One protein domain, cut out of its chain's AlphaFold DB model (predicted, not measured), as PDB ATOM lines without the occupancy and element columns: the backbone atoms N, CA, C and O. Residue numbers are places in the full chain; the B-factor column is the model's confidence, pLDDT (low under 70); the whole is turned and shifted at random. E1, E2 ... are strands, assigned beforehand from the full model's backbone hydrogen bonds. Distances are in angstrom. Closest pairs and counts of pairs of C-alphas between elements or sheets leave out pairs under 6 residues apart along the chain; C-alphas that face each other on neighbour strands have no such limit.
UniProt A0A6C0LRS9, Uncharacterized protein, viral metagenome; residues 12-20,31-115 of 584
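Overview. This is residues 12 to 20 and 31 to 115 of the 584 residues of an uncharacterized protein of viral metagenome (UniProt A0A6C0LRS9). The chain winds in stacked turns as a flattened solenoid: two parallel sheets lie face to face as a sandwich, and from E2 to E8 each link crosses from one sheet to the other. E1, E3, E5 and E7 make one wall, E2, E4, E6 and E8 the other. The printed part has 94 residues, with eight named strands, E1 to E8 along the chain, and no named helix; the class is all strand, though under half of the residues, 44, are in named elements. It is compact, with a radius of gyration of the C-alphas of 12.3 A and spans of 39 by 28 by 20 A.

Arrangement. One sheet runs E1, residues 12 to 16, E3, residues 50 to 55, E5, residues 73 to 78, and E7, residues 99 to 102. Within hydrogen-bond range are N 13 and O 51, 2.9 A, N 52 and O 74, 2.9 A, and N 75 and O 99, 2.9 A. The other, strongly twisted, runs E2, residues 40 to 43, E4, residues 60 to 67, E6, residues 89 to 95, and E8, residues 111 to 114, with N 41 and O 64, N 65 and O 93, and N 94 and O 112 each at 2.8 A. The parts of the sheets that face each other are 9.8 A centre to centre. The closest C-alphas of E3 and E4 are those of Cys 54 and Cys 60, 5.7 A apart. E2 and E3 are only just apart, at 8.1 A.

Along the chain. E1 begins at C-alpha 12 (5.031, -30.884, -33.302) and is 12.9 A long. E3 is 16.1 A, E5 16.4 A and E6 14.8 A long. E4, 16.2 A, bends by 82 degrees at residue 63. E2 is 10.1 A, E7 10.2 A and E8 9.8 A long; E8 ends at C-alpha 114 (-12.767, -24.166, -22.644).

Size, cuts and confidence. The C-alphas farthest apart, those of Pro 46 and Glu 83, are 40.2 A apart. Residues 21 to 30 are not printed, and C-alphas 20 and 31 are 15.6 A apart across the cut. Of the links printed whole, none is long. The mean pLDDT of the printed part is 84.2; residues 18 to 20, 31 to 34, 45 to 47, 80 to 84 and 115 are under 70.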
ATOM      1  N   VAL A  12       6.084 -30.710 -32.301       87.06
ATOM      2  CA  VAL A  12       5.031 -30.884 -33.302       87.06
ATOM      3  C   VAL A  12       4.378 -32.238 -33.058       87.06
ATOM      4  O   VAL A  12       5.050 -33.267 -33.110       87.06
ATOM      5  N   HIS A  13       3.084 -32.239 -32.756       87.19
ATOM      6  CA  HIS A  13       2.275 -33.447 -32.629       87.19
ATOM      7  C   HIS A  13       1.346 -33.549 -33.834       87.19
ATOM      8  O   HIS A  13       0.646 -32.589 -34.143       87.19
ATOM      9  N   ARG A  14       1.351 -34.693 -34.520       91.06
ATOM     10  CA  ARG A  14       0.579 -34.903 -35.749       91.06
ATOM     11  C   ARG A  14      -0.485 -35.968 -35.536       91.06
ATOM     12  O   ARG A  14      -0.162 -37.094 -35.170       91.06
ATOM     13  N   CYS A  15      -1.723 -35.602 -35.818       88.06
ATOM     14  CA  CYS A  15      -2.880 -36.481 -35.873       88.06
ATOM     15  C   CYS A  15      -3.266 -36.646 -37.341       88.06
ATOM     16  O   CYS A  15      -3.362 -35.648 -38.056       88.06
ATOM     17  N   ALA A  16      -3.483 -37.875 -37.805       85.25
ATOM     18  CA  ALA A  16      -3.872 -38.111 -39.194       85.25
ATOM     19  C   ALA A  16      -4.941 -39.195 -39.324       85.25
ATOM     20  O   ALA A  16      -5.028 -40.093 -38.483       85.25
ATOM     21  N   SER A  17      -5.750 -39.106 -40.383       75.56
ATOM     22  CA  SER A  17      -6.753 -40.127 -40.692       75.56
ATOM     23  C   SER A  17      -6.123 -41.429 -41.206       75.56
ATOM     24  O   SER A  17      -5.088 -41.424 -41.869       75.56
ATOM     25  N   ASN A  18      -6.786 -42.557 -40.943       62.72
ATOM     26  CA  ASN A  18      -6.345 -43.890 -41.374       62.72
ATOM     27  C   ASN A  18      -6.540 -44.130 -42.881       62.72
ATOM     28  O   ASN A  18      -5.982 -45.090 -43.406       62.72
ATOM     29  N   ASP A  19      -7.322 -43.289 -43.563       51.91
ATOM     30  CA  ASP A  19      -7.615 -43.434 -44.996       51.91
ATOM     31  C   ASP A  19      -6.489 -42.895 -45.897       51.91
ATOM     32  O   ASP A  19      -6.520 -43.048 -47.118       51.91
ATOM     33  N   ILE A  20      -5.429 -42.339 -45.300       49.69
ATOM     34  CA  ILE A  20      -4.231 -41.909 -46.019       49.69
ATOM     35  C   ILE A  20      -3.398 -43.153 -46.351       49.69
ATOM     36  O   ILE A  20      -2.529 -43.592 -45.593       49.69
ATOM     37  N   ASP A  31       7.053 -41.619 -35.064       37.50
ATOM     38  CA  ASP A  31       5.908 -41.606 -34.155       37.50
ATOM     39  C   ASP A  31       4.658 -41.935 -34.978       37.50
ATOM     40  O   ASP A  31       4.471 -41.439 -36.088       37.50
ATOM     41  N   ASN A  32       3.862 -42.881 -34.481       42.09
ATOM     42  CA  ASN A  32       2.679 -43.404 -35.158       42.09
ATOM     43  C   ASN A  32       1.709 -42.266 -35.512       42.09
ATOM     44  O   ASN A  32       1.226 -41.583 -34.610       42.09
ATOM     45  N   TYR A  33       1.372 -42.120 -36.796       52.03
ATOM     46  CA  TYR A  33       0.197 -41.372 -37.244       52.03
ATOM     47  C   TYR A  33      -1.055 -42.097 -36.745       52.03
ATOM     48  O   TYR A  33      -1.601 -42.963 -37.424       52.03
ATOM     49  N   ASN A  34      -1.459 -41.804 -35.516       67.50
ATOM     50  CA  ASN A  34      -2.708 -42.291 -34.957       67.50
ATOM     51  C   ASN A  34      -3.758 -41.190 -35.104       67.50
ATOM     52  O   ASN A  34      -3.459 -40.011 -34.891       67.50
ATOM     53  N   LYS A  35      -4.998 -41.580 -35.411       76.19
ATOM     54  CA  LYS A  35      -6.149 -40.706 -35.176       76.19
ATOM     55  C   LYS A  35      -6.132 -40.251 -33.719       76.19
ATOM     56  O   LYS A  35      -5.917 -41.068 -32.820       76.19
ATOM     57  N   CYS A  36      -6.374 -38.967 -33.487       87.06
ATOM     58  CA  CYS A  36      -6.441 -38.402 -32.140       87.06
ATOM     59  C   CYS A  36      -7.872 -38.389 -31.590       87.06
ATOM     60  O   CYS A  36      -8.213 -37.571 -30.733       87.06
ATOM     61  N   ASP A  37      -8.700 -39.305 -32.088       85.19
ATOM     62  CA  ASP A  37     -10.118 -39.377 -31.783       85.19
ATOM     63  C   ASP A  37     -10.349 -39.583 -30.285       85.19
ATOM     64  O   ASP A  37      -9.794 -40.502 -29.676       85.19
ATOM     65  N   SER A  38     -11.188 -38.737 -29.684       87.75
ATOM     66  CA  SER A  38     -11.516 -38.771 -28.253       87.75
ATOM     67  C   SER A  38     -10.300 -38.643 -27.320       87.75
ATOM     68  O   SER A  38     -10.369 -39.035 -26.149       87.75
ATOM     69  N   ALA A  39      -9.166 -38.130 -27.808       87.38
ATOM     70  CA  ALA A  39      -7.967 -37.973 -26.997       87.38
ATOM     71  C   ALA A  39      -8.006 -36.678 -26.165       87.38
ATOM     72  O   ALA A  39      -8.613 -35.673 -26.527       87.38
ATOM     73  N   THR A  40      -7.310 -36.682 -25.029       91.50
ATOM     74  CA  THR A  40      -6.971 -35.455 -24.300       91.50
ATOM     75  C   THR A  40      -5.464 -35.282 -24.347       91.50
ATOM     76  O   THR A  40      -4.725 -36.075 -23.763       91.50
ATOM     77  N   ILE A  41      -5.007 -34.249 -25.046       89.88
ATOM     78  CA  ILE A  41      -3.594 -33.918 -25.198       89.88
ATOM     79  C   ILE A  41      -3.315 -32.697 -24.329       89.88
ATOM     80  O   ILE A  41      -3.837 -31.615 -24.584       89.88
ATOM     81  N   SER A  42      -2.493 -32.864 -23.294       89.69
ATOM     82  CA  SER A  42      -2.168 -31.796 -22.346       89.69
ATOM     83  C   SER A  42      -0.664 -31.548 -22.262       89.69
ATOM     84  O   SER A  42       0.090 -32.470 -21.946       89.69
ATOM     85  N   TYR A  43      -0.241 -30.297 -22.437       88.62
ATOM     86  CA  TYR A  43       1.144 -29.860 -22.247       88.62
ATOM     87  C   TYR A  43       1.239 -28.892 -21.067       88.62
ATOM     88  O   TYR A  43       0.615 -27.836 -21.070       88.62
ATOM     89  N   THR A  44       2.019 -29.241 -20.043       80.31
ATOM     90  CA  THR A  44       2.153 -28.455 -18.796       80.31
ATOM     91  C   THR A  44       3.553 -27.876 -18.574       80.31
ATOM     92  O   THR A  44       3.760 -27.112 -17.633       80.31
ATOM     93  N   ALA A  45       4.520 -28.226 -19.423       60.66
ATOM     94  CA  ALA A  45       5.917 -27.822 -19.298       60.66
ATOM     95  C   ALA A  45       6.211 -26.494 -20.033       60.66
ATOM     96  O   ALA A  45       5.466 -26.125 -20.943       60.66
ATOM     97  N   PRO A  46       7.292 -25.774 -19.663       61.97
ATOM     98  CA  PRO A  46       7.707 -24.527 -20.301       61.97
ATOM     99  C   PRO A  46       8.372 -24.825 -21.651       61.97
ATOM    100  O   PRO A  46       9.562 -24.598 -21.835       61.97
ATOM    101  N   HIS A  47       7.615 -25.404 -22.577       64.12
ATOM    102  CA  HIS A  47       8.023 -25.493 -23.969       64.12
ATOM    103  C   HIS A  47       7.824 -24.133 -24.631       64.12
ATOM    104  O   HIS A  47       6.904 -23.391 -24.276       64.12
ATOM    105  N   ASP A  48       8.706 -23.798 -25.568       70.88
ATOM    106  CA  ASP A  48       8.690 -22.490 -26.218       70.88
ATOM    107  C   ASP A  48       7.616 -22.366 -27.290       70.88
ATOM    108  O   ASP A  48       7.042 -21.287 -27.432       70.88
ATOM    109  N   HIS A  49       7.277 -23.473 -27.954       85.38
ATOM    110  CA  HIS A  49       6.139 -23.543 -28.857       85.38
ATOM    111  C   HIS A  49       5.665 -24.996 -29.033       85.38
ATOM    112  O   HIS A  49       6.482 -25.895 -29.263       85.38
ATOM    113  N   VAL A  50       4.357 -25.237 -28.925       89.69
ATOM    114  CA  VAL A  50       3.731 -26.543 -29.178       89.69
ATOM    115  C   VAL A  50       2.726 -26.400 -30.310       89.69
ATOM    116  O   VAL A  50       1.796 -25.600 -30.219       89.69
ATOM    117  N   ILE A  51       2.902 -27.195 -31.361       93.12
ATOM    118  CA  ILE A  51       2.021 -27.210 -32.526       93.12
ATOM    119  C   ILE A  51       1.334 -28.572 -32.594       93.12
ATOM    120  O   ILE A  51       1.996 -29.609 -32.565       93.12
ATOM    121  N   LEU A  52       0.010 -28.562 -32.678       94.00
ATOM    122  CA  LEU A  52      -0.812 -29.737 -32.933       94.00
ATOM    123  C   LEU A  52      -1.377 -29.630 -34.352       94.00
ATOM    124  O   LEU A  52      -2.139 -28.710 -34.639       94.00
ATOM    125  N   GLU A  53      -0.997 -30.555 -35.227       94.69
ATOM    126  CA  GLU A  53      -1.434 -30.608 -36.623       94.69
ATOM    127  C   GLU A  53      -2.453 -31.741 -36.805       94.69
ATOM    128  O   GLU A  53      -2.146 -32.906 -36.551       94.69
ATOM    129  N   CYS A  54      -3.660 -31.398 -37.252       93.88
ATOM    130  CA  CYS A  54      -4.747 -32.320 -37.571       93.88
ATOM    131  C   CYS A  54      -4.875 -32.423 -39.091       93.88
ATOM    132  O   CYS A  54      -5.344 -31.472 -39.717       93.88
ATOM    133  N   TYR A  55      -4.448 -33.548 -39.669       90.56
ATOM    134  CA  TYR A  55      -4.353 -33.739 -41.117       90.56
ATOM    135  C   TYR A  55      -5.340 -34.789 -41.645       90.56
ATOM    136  O   TYR A  55      -5.229 -35.984 -41.350       90.56
ATOM    137  N   GLY A  56      -6.276 -34.333 -42.476       87.56
ATOM    138  CA  GLY A  56      -7.275 -35.162 -43.152       87.56
ATOM    139  C   GLY A  56      -8.574 -35.368 -42.369       87.56
ATOM    140  O   GLY A  56      -8.705 -34.927 -41.226       87.56
ATOM    141  N   LYS A  57      -9.550 -36.022 -43.010       87.75
ATOM    142  CA  LYS A  57     -10.917 -36.215 -42.491       87.75
ATOM    143  C   LYS A  57     -10.943 -36.793 -41.078       87.75
ATOM    144  O   LYS A  57     -10.418 -37.883 -40.842       87.75
ATOM    145  N   ASP A  58     -11.614 -36.092 -40.160       87.88
ATOM    146  CA  ASP A  58     -11.785 -36.509 -38.762       87.88
ATOM    147  C   ASP A  58     -10.452 -36.832 -38.050       87.88
ATOM    148  O   ASP A  58     -10.421 -37.646 -37.134       87.88
ATOM    149  N   ALA A  59      -9.327 -36.223 -38.442       90.12
ATOM    150  CA  ALA A  59      -8.033 -36.492 -37.803       90.12
ATOM    151  C   ALA A  59      -8.009 -36.132 -36.305       90.12
ATOM    152  O   ALA A  59      -7.309 -36.770 -35.511       90.12
ATOM    153  N   CYS A  60      -8.779 -35.108 -35.929       93.25
ATOM    154  CA  CYS A  60      -8.967 -34.639 -34.564       93.25
ATOM    155  C   CYS A  60     -10.455 -34.593 -34.222       93.25
ATOM    156  O   CYS A  60     -11.049 -33.516 -34.108       93.25
ATOM    157  N   LYS A  61     -11.061 -35.773 -34.080       93.00
ATOM    158  CA  LYS A  61     -12.461 -35.901 -33.688       93.00
ATOM    159  C   LYS A  61     -12.626 -35.968 -32.171       93.00
ATOM    160  O   LYS A  61     -11.978 -36.784 -31.527       93.00
ATOM    161  N   ASP A  62     -13.504 -35.162 -31.579       93.25
ATOM    162  CA  ASP A  62     -13.767 -35.177 -30.124       93.25
ATOM    163  C   ASP A  62     -12.490 -34.997 -29.268       93.25
ATOM    164  O   ASP A  62     -12.321 -35.605 -28.210       93.25
ATOM    165  N   LEU A  63     -11.546 -34.187 -29.753       94.38
ATOM    166  CA  LEU A  63     -10.237 -33.986 -29.135       94.38
ATOM    167  C   LEU A  63     -10.275 -32.850 -28.103       94.38
ATOM    168  O   LEU A  63     -10.782 -31.769 -28.379       94.38
ATOM    169  N   THR A  64      -9.634 -33.030 -26.948       94.62
ATOM    170  CA  THR A  64      -9.363 -31.934 -26.001       94.62
ATOM    171  C   THR A  64      -7.879 -31.561 -26.011       94.62
ATOM    172  O   THR A  64      -7.037 -32.362 -25.603       94.62
ATOM    173  N   PHE A  65      -7.540 -30.336 -26.418       94.62
ATOM    174  CA  PHE A  65      -6.171 -29.815 -26.451       94.62
ATOM    175  C   PHE A  65      -5.936 -28.767 -25.354       94.62
ATOM    176  O   PHE A  65      -6.476 -27.656 -25.367       94.62
ATOM    177  N   GLN A  66      -5.104 -29.137 -24.380       93.38
ATOM    178  CA  GLN A  66      -4.804 -28.333 -23.202       93.38
ATOM    179  C   GLN A  66      -3.353 -27.870 -23.179       93.38
ATOM    180  O   GLN A  66      -2.424 -28.653 -23.376       93.38
ATOM    181  N   CYS A  67      -3.153 -26.592 -22.868       90.75
ATOM    182  CA  CYS A  67      -1.827 -25.999 -22.810       90.75
ATOM    183  C   CYS A  67      -1.664 -25.116 -21.572       90.75
ATOM    184  O   CYS A  67      -2.470 -24.223 -21.323       90.75
ATOM    185  N   GLY A  68      -0.597 -25.353 -20.806       87.62
ATOM    186  CA  GLY A  68      -0.261 -24.587 -19.606       87.62
ATOM    187  C   GLY A  68       0.127 -23.136 -19.899       87.62
ATOM    188  O   GLY A  68      -0.039 -22.282 -19.033       87.62
ATOM    189  N   ASN A  69       0.603 -22.845 -21.116       89.31
ATOM    190  CA  ASN A  69       0.822 -21.487 -21.615       89.31
ATOM    191  C   ASN A  69       0.179 -21.318 -23.008       89.31
ATOM    192  O   ASN A  69       0.846 -21.550 -24.017       89.31
ATOM    193  N   PRO A  70      -1.103 -20.919 -23.078       89.12
ATOM    194  CA  PRO A  70      -1.876 -20.902 -24.319       89.12
ATOM    195  C   PRO A  70      -1.244 -20.084 -25.453       89.12
ATOM    196  O   PRO A  70      -1.298 -20.507 -26.602       89.12
ATOM    197  N   GLY A  71      -0.566 -18.973 -25.134       89.88
ATOM    198  CA  GLY A  71       0.088 -18.111 -26.128       89.88
ATOM    199  C   GLY A  71       1.307 -18.734 -26.820       89.88
ATOM    200  O   GLY A  71       1.817 -18.161 -27.776       89.88
ATOM    201  N   LYS A  72       1.770 -19.896 -26.348       90.56
ATOM    202  CA  LYS A  72       2.833 -20.701 -26.969       90.56
ATOM    203  C   LYS A  72       2.291 -21.971 -27.639       90.56
ATOM    204  O   LYS A  72       3.064 -22.857 -27.989       90.56
ATOM    205  N   CYS A  73       0.975 -22.098 -27.772       93.56
ATOM    206  CA  CYS A  73       0.327 -23.276 -28.331       93.56
ATOM    207  C   CYS A  73      -0.490 -22.918 -29.573       93.56
ATOM    208  O   CYS A  73      -1.222 -21.925 -29.594       93.56
ATOM    209  N   HIS A  74      -0.386 -23.761 -30.599       94.69
ATOM    210  CA  HIS A  74      -1.045 -23.571 -31.886       94.69
ATOM    211  C   HIS A  74      -1.701 -24.877 -32.342       94.69
ATOM    212  O   HIS A  74      -1.047 -25.913 -32.417       94.69
ATOM    213  N   LEU A  75      -2.999 -24.831 -32.632       95.38
ATOM    214  CA  LEU A  75      -3.739 -25.889 -33.317       95.38
ATOM    215  C   LEU A  75      -3.879 -25.543 -34.806       95.38
ATOM    216  O   LEU A  75      -4.401 -24.479 -35.148       95.38
ATOM    217  N   MET A  76      -3.449 -26.447 -35.681       95.38
ATOM    218  CA  MET A  76      -3.578 -26.325 -37.130       95.38
ATOM    219  C   MET A  76      -4.475 -27.436 -37.674       95.38
ATOM    220  O   MET A  76      -4.178 -28.615 -37.506       95.38
ATOM    221  N   CYS A  77      -5.557 -27.046 -38.340       94.31
ATOM    222  CA  CYS A  77      -6.525 -27.942 -38.960       94.31
ATOM    223  C   CYS A  77      -6.351 -27.866 -40.477       94.31
ATOM    224  O   CYS A  77      -6.658 -26.838 -41.091       94.31
ATOM    225  N   THR A  78      -5.816 -28.933 -41.070       89.75
ATOM    226  CA  THR A  78      -5.500 -29.018 -42.499       89.75
ATOM    227  C   THR A  78      -6.303 -30.129 -43.162       89.75
ATOM    228  O   THR A  78      -6.457 -31.224 -42.618       89.75
ATOM    229  N   TYR A  79      -6.865 -29.818 -44.324       82.31
ATOM    230  CA  TYR A  79      -7.631 -30.764 -45.123       82.31
ATOM    231  C   TYR A  79      -6.710 -31.584 -46.037       82.31
ATOM    232  O   TYR A  79      -5.659 -31.095 -46.453       82.31
ATOM    233  N   THR A  80      -7.102 -32.824 -46.318       62.53
ATOM    234  CA  THR A  80      -6.610 -33.632 -47.446       62.53
ATOM    235  C   THR A  80      -7.576 -33.424 -48.595       62.53
ATOM    236  O   THR A  80      -8.750 -33.357 -48.294       62.53
ATOM    237  N   ASP A  81      -7.114 -33.321 -49.844       61.59
ATOM    238  CA  ASP A  81      -7.884 -32.991 -51.069       61.59
ATOM    239  C   ASP A  81      -9.061 -33.940 -51.426       61.59
ATOM    240  O   ASP A  81      -9.314 -34.217 -52.599       61.59
ATOM    241  N   ASP A  82      -9.774 -34.483 -50.446       60.25
ATOM    242  CA  ASP A  82     -10.936 -35.322 -50.656       60.25
ATOM    243  C   ASP A  82     -12.073 -34.441 -51.220       60.25
ATOM    244  O   ASP A  82     -12.209 -33.258 -50.921       60.25
ATOM    245  N   GLU A  83     -12.891 -34.977 -52.119       68.00
ATOM    246  CA  GLU A  83     -13.933 -34.193 -52.808       68.00
ATOM    247  C   GLU A  83     -15.103 -33.789 -51.881       68.00
ATOM    248  O   GLU A  83     -16.027 -33.088 -52.295       68.00
ATOM    249  N   ASP A  84     -15.058 -34.222 -50.618       69.75
ATOM    250  CA  ASP A  84     -16.180 -34.237 -49.680       69.75
ATOM    251  C   ASP A  84     -16.186 -33.063 -48.671       69.75
ATOM    252  O   ASP A  84     -17.107 -32.963 -47.860       69.75
ATOM    253  N   ASN A  85     -15.200 -32.152 -48.714       70.12
ATOM    254  CA  ASN A  85     -15.042 -31.012 -47.786       70.12
ATOM    255  C   ASN A  85     -15.129 -31.394 -46.290       70.12
ATOM    256  O   ASN A  85     -15.650 -30.647 -45.457       70.12
ATOM    257  N   ASP A  86     -14.627 -32.570 -45.918       83.56
ATOM    258  CA  ASP A  86     -14.737 -33.040 -44.540       83.56
ATOM    259  C   ASP A  86     -13.798 -32.298 -43.565       83.56
ATOM    260  O   ASP A  86     -12.602 -32.146 -43.817       83.56
ATOM    261  N   PRO A  87     -14.271 -31.907 -42.375       88.56
ATOM    262  CA  PRO A  87     -13.440 -31.214 -41.398       88.56
ATOM    263  C   PRO A  87     -12.330 -32.109 -40.834       88.56
ATOM    264  O   PRO A  87     -12.576 -33.238 -40.401       88.56
ATOM    265  N   SER A  88     -11.113 -31.573 -40.724       91.81
ATOM    266  CA  SER A  88     -10.022 -32.235 -39.994       91.81
ATOM    267  C   SER A  88     -10.095 -32.011 -38.483       91.81
ATOM    268  O   SER A  88      -9.675 -32.868 -37.702       91.81
ATOM    269  N   CYS A  89     -10.696 -30.895 -38.063       94.00
ATOM    270  CA  CYS A  89     -11.025 -30.589 -36.675       94.00
ATOM    271  C   CYS A  89     -12.541 -30.648 -36.461       94.00
ATOM    272  O   CYS A  89     -13.272 -29.685 -36.724       94.00
ATOM    273  N   ASN A  90     -13.012 -31.784 -35.949       92.00
ATOM    274  CA  ASN A  90     -14.429 -32.059 -35.759       92.00
ATOM    275  C   ASN A  90     -14.725 -32.267 -34.268       92.00
ATOM    276  O   ASN A  90     -14.447 -33.332 -33.730       92.00
ATOM    277  N   SER A  91     -15.288 -31.261 -33.588       93.44
ATOM    278  CA  SER A  91     -15.526 -31.289 -32.130       93.44
ATOM    279  C   SER A  91     -14.216 -31.235 -31.319       93.44
ATOM    280  O   SER A  91     -13.851 -32.175 -30.626       93.44
ATOM    281  N   VAL A  92     -13.468 -30.130 -31.424       95.06
ATOM    282  CA  VAL A  92     -12.215 -29.918 -30.681       95.06
ATOM    283  C   VAL A  92     -12.408 -28.895 -29.562       95.06
ATOM    284  O   VAL A  92     -12.768 -27.748 -29.819       95.06
ATOM    285  N   ASP A  93     -12.100 -29.282 -28.329       95.44
ATOM    286  CA  ASP A  93     -12.079 -28.407 -27.159       95.44
ATOM    287  C   ASP A  93     -10.647 -27.909 -26.895       95.44
ATOM    288  O   ASP A  93      -9.755 -28.688 -26.560       95.44
ATOM    289  N   VAL A  94     -10.401 -26.605 -27.010       95.94
ATOM    290  CA  VAL A  94      -9.080 -25.975 -26.820       95.94
ATOM    291  C   VAL A  94      -9.045 -25.100 -25.565       95.94
ATOM    292  O   VAL A  94     -10.047 -24.505 -25.181       95.94
ATOM    293  N   THR A  95      -7.897 -24.980 -24.894       93.94
ATOM    294  CA  THR A  95      -7.738 -23.993 -23.801       93.94
ATOM    295  C   THR A  95      -7.813 -22.563 -24.341       93.94
ATOM    296  O   THR A  95      -7.239 -22.256 -25.387       93.94
ATOM    297  N   GLN A  96      -8.492 -21.664 -23.624       92.31
ATOM    298  CA  GLN A  96      -8.558 -20.248 -23.994       92.31
ATOM    299  C   GLN A  96      -7.163 -19.629 -24.185       92.31
ATOM    300  O   GLN A  96      -6.291 -19.763 -23.331       92.31
ATOM    301  N   GLY A  97      -6.975 -18.924 -25.305       90.06
ATOM    302  CA  GLY A  97      -5.715 -18.267 -25.670       90.06
ATOM    303  C   GLY A  97      -4.806 -19.081 -26.595       90.06
ATOM    304  O   GLY A  97      -3.792 -18.549 -27.035       90.06
ATOM    305  N   ILE A  98      -5.163 -20.332 -26.918       93.56
ATOM    306  CA  ILE A  98      -4.494 -21.113 -27.968       93.56
ATOM    307  C   ILE A  98      -4.852 -20.528 -29.340       93.56
ATOM    308  O   ILE A  98      -6.030 -20.297 -29.638       93.56
ATOM    309  N   LYS A  99      -3.844 -20.319 -30.195       94.69
ATOM    310  CA  LYS A  99      -4.059 -19.917 -31.591       94.69
ATOM    311  C   LYS A  99      -4.618 -21.106 -32.372       94.69
ATOM    312  O   LYS A  99      -4.045 -22.188 -32.326       94.69
ATOM    313  N   VAL A 100      -5.714 -20.906 -33.098       95.19
ATOM    314  CA  VAL A 100      -6.300 -21.924 -33.984       95.19
ATOM    315  C   VAL A 100      -6.211 -21.420 -35.419       95.19
ATOM    316  O   VAL A 100      -6.499 -20.255 -35.692       95.19
ATOM    317  N   THR A 101      -5.769 -22.271 -36.340       94.94
ATOM    318  CA  THR A 101      -5.708 -21.955 -37.769       94.94
ATOM    319  C   THR A 101      -6.375 -23.060 -38.562       94.94
ATOM    320  O   THR A 101      -5.989 -24.221 -38.465       94.94
ATOM    321  N   CYS A 102      -7.367 -22.668 -39.349       93.06
ATOM    322  CA  CYS A 102      -8.120 -23.535 -40.239       93.06
ATOM    323  C   CYS A 102      -7.685 -23.200 -41.662       93.06
ATOM    324  O   CYS A 102      -7.727 -22.028 -42.040       93.06
ATOM    325  N   MET A 103      -7.221 -24.190 -42.423       87.88
ATOM    326  CA  MET A 103      -6.750 -23.957 -43.794       87.88
ATOM    327  C   MET A 103      -7.887 -23.473 -44.701       87.88
ATOM    328  O   MET A 103      -7.715 -22.533 -45.472       87.88
ATOM    329  N   THR A 104      -9.072 -24.055 -44.527       83.88
ATOM    330  CA  THR A 104     -10.345 -23.558 -45.059       83.88
ATOM    331  C   THR A 104     -11.332 -23.353 -43.904       83.88
ATOM    332  O   THR A 104     -11.157 -23.964 -42.843       83.88
ATOM    333  N   PRO A 105     -12.390 -22.535 -44.066       80.50
ATOM    334  CA  PRO A 105     -13.448 -22.421 -43.058       80.50
ATOM    335  C   PRO A 105     -14.064 -23.779 -42.684       80.50
ATOM    336  O   PRO A 105     -14.383 -24.016 -41.525       80.50
ATOM    337  N   GLU A 106     -14.158 -24.691 -43.654       85.31
ATOM    338  CA  GLU A 106     -14.730 -26.034 -43.503       85.31
ATOM    339  C   GLU A 106     -13.794 -27.006 -42.771       85.31
ATOM    340  O   GLU A 106     -14.259 -27.961 -42.157       85.31
ATOM    341  N   SER A 107     -12.482 -26.731 -42.728       88.06
ATOM    342  CA  SER A 107     -11.510 -27.552 -41.981       88.06
ATOM    343  C   SER A 107     -11.799 -27.585 -40.468       88.06
ATOM    344  O   SER A 107     -11.323 -28.477 -39.761       88.06
ATOM    345  N   CYS A 108     -12.573 -26.618 -39.962       92.25
ATOM    346  CA  CYS A 108     -12.941 -26.459 -38.557       92.25
ATOM    347  C   CYS A 108     -14.461 -26.468 -38.379       92.25
ATOM    348  O   CYS A 108     -15.097 -25.417 -38.334       92.25
ATOM    349  N   ASN A 109     -15.048 -27.649 -38.207       88.81
ATOM    350  CA  ASN A 109     -16.502 -27.775 -38.077       88.81
ATOM    351  C   ASN A 109     -17.025 -27.412 -36.676       88.81
ATOM    352  O   ASN A 109     -18.102 -26.844 -36.529       88.81
ATOM    353  N   SER A 110     -16.272 -27.714 -35.614       87.50
ATOM    354  CA  SER A 110     -16.676 -27.357 -34.246       87.50
ATOM    355  C   SER A 110     -15.456 -27.252 -33.343       87.50
ATOM    356  O   SER A 110     -15.048 -28.248 -32.753       87.50
ATOM    357  N   VAL A 111     -14.887 -26.053 -33.213       92.31
ATOM    358  CA  VAL A 111     -13.812 -25.763 -32.252       92.31
ATOM    359  C   VAL A 111     -14.366 -24.886 -31.133       92.31
ATOM    360  O   VAL A 111     -14.953 -23.838 -31.399       92.31
ATOM    361  N   LYS A 112     -14.193 -25.307 -29.880       93.62
ATOM    362  CA  LYS A 112     -14.702 -24.610 -28.694       93.62
ATOM    363  C   LYS A 112     -13.566 -24.259 -27.754       93.62
ATOM    364  O   LYS A 112     -12.685 -25.072 -27.494       93.62
ATOM    365  N   TYR A 113     -13.609 -23.057 -27.192       91.00
ATOM    366  CA  TYR A 113     -12.673 -22.657 -26.150       91.00
ATOM    367  C   TYR A 113     -13.226 -23.021 -24.772       91.00
ATOM    368  O   TYR A 113     -14.286 -22.563 -24.354       91.00
ATOM    369  N   THR A 114     -12.477 -23.827 -24.035       81.50
ATOM    370  CA  THR A 114     -12.767 -24.166 -22.644       81.50
ATOM    371  C   THR A 114     -12.242 -23.050 -21.732       81.50
ATOM    372  O   THR A 114     -11.053 -22.725 -21.755       81.50
ATOM    373  N   GLY A 115     -13.129 -22.432 -20.936       63.31
ATOM    374  CA  GLY A 115     -12.746 -21.488 -19.870       63.31
ATOM    375  C   GLY A 115     -13.323 -20.064 -19.909       63.31
ATOM    376  O   GLY A 115     -13.038 -19.302 -18.988       63.31
TER     377      GLY A 115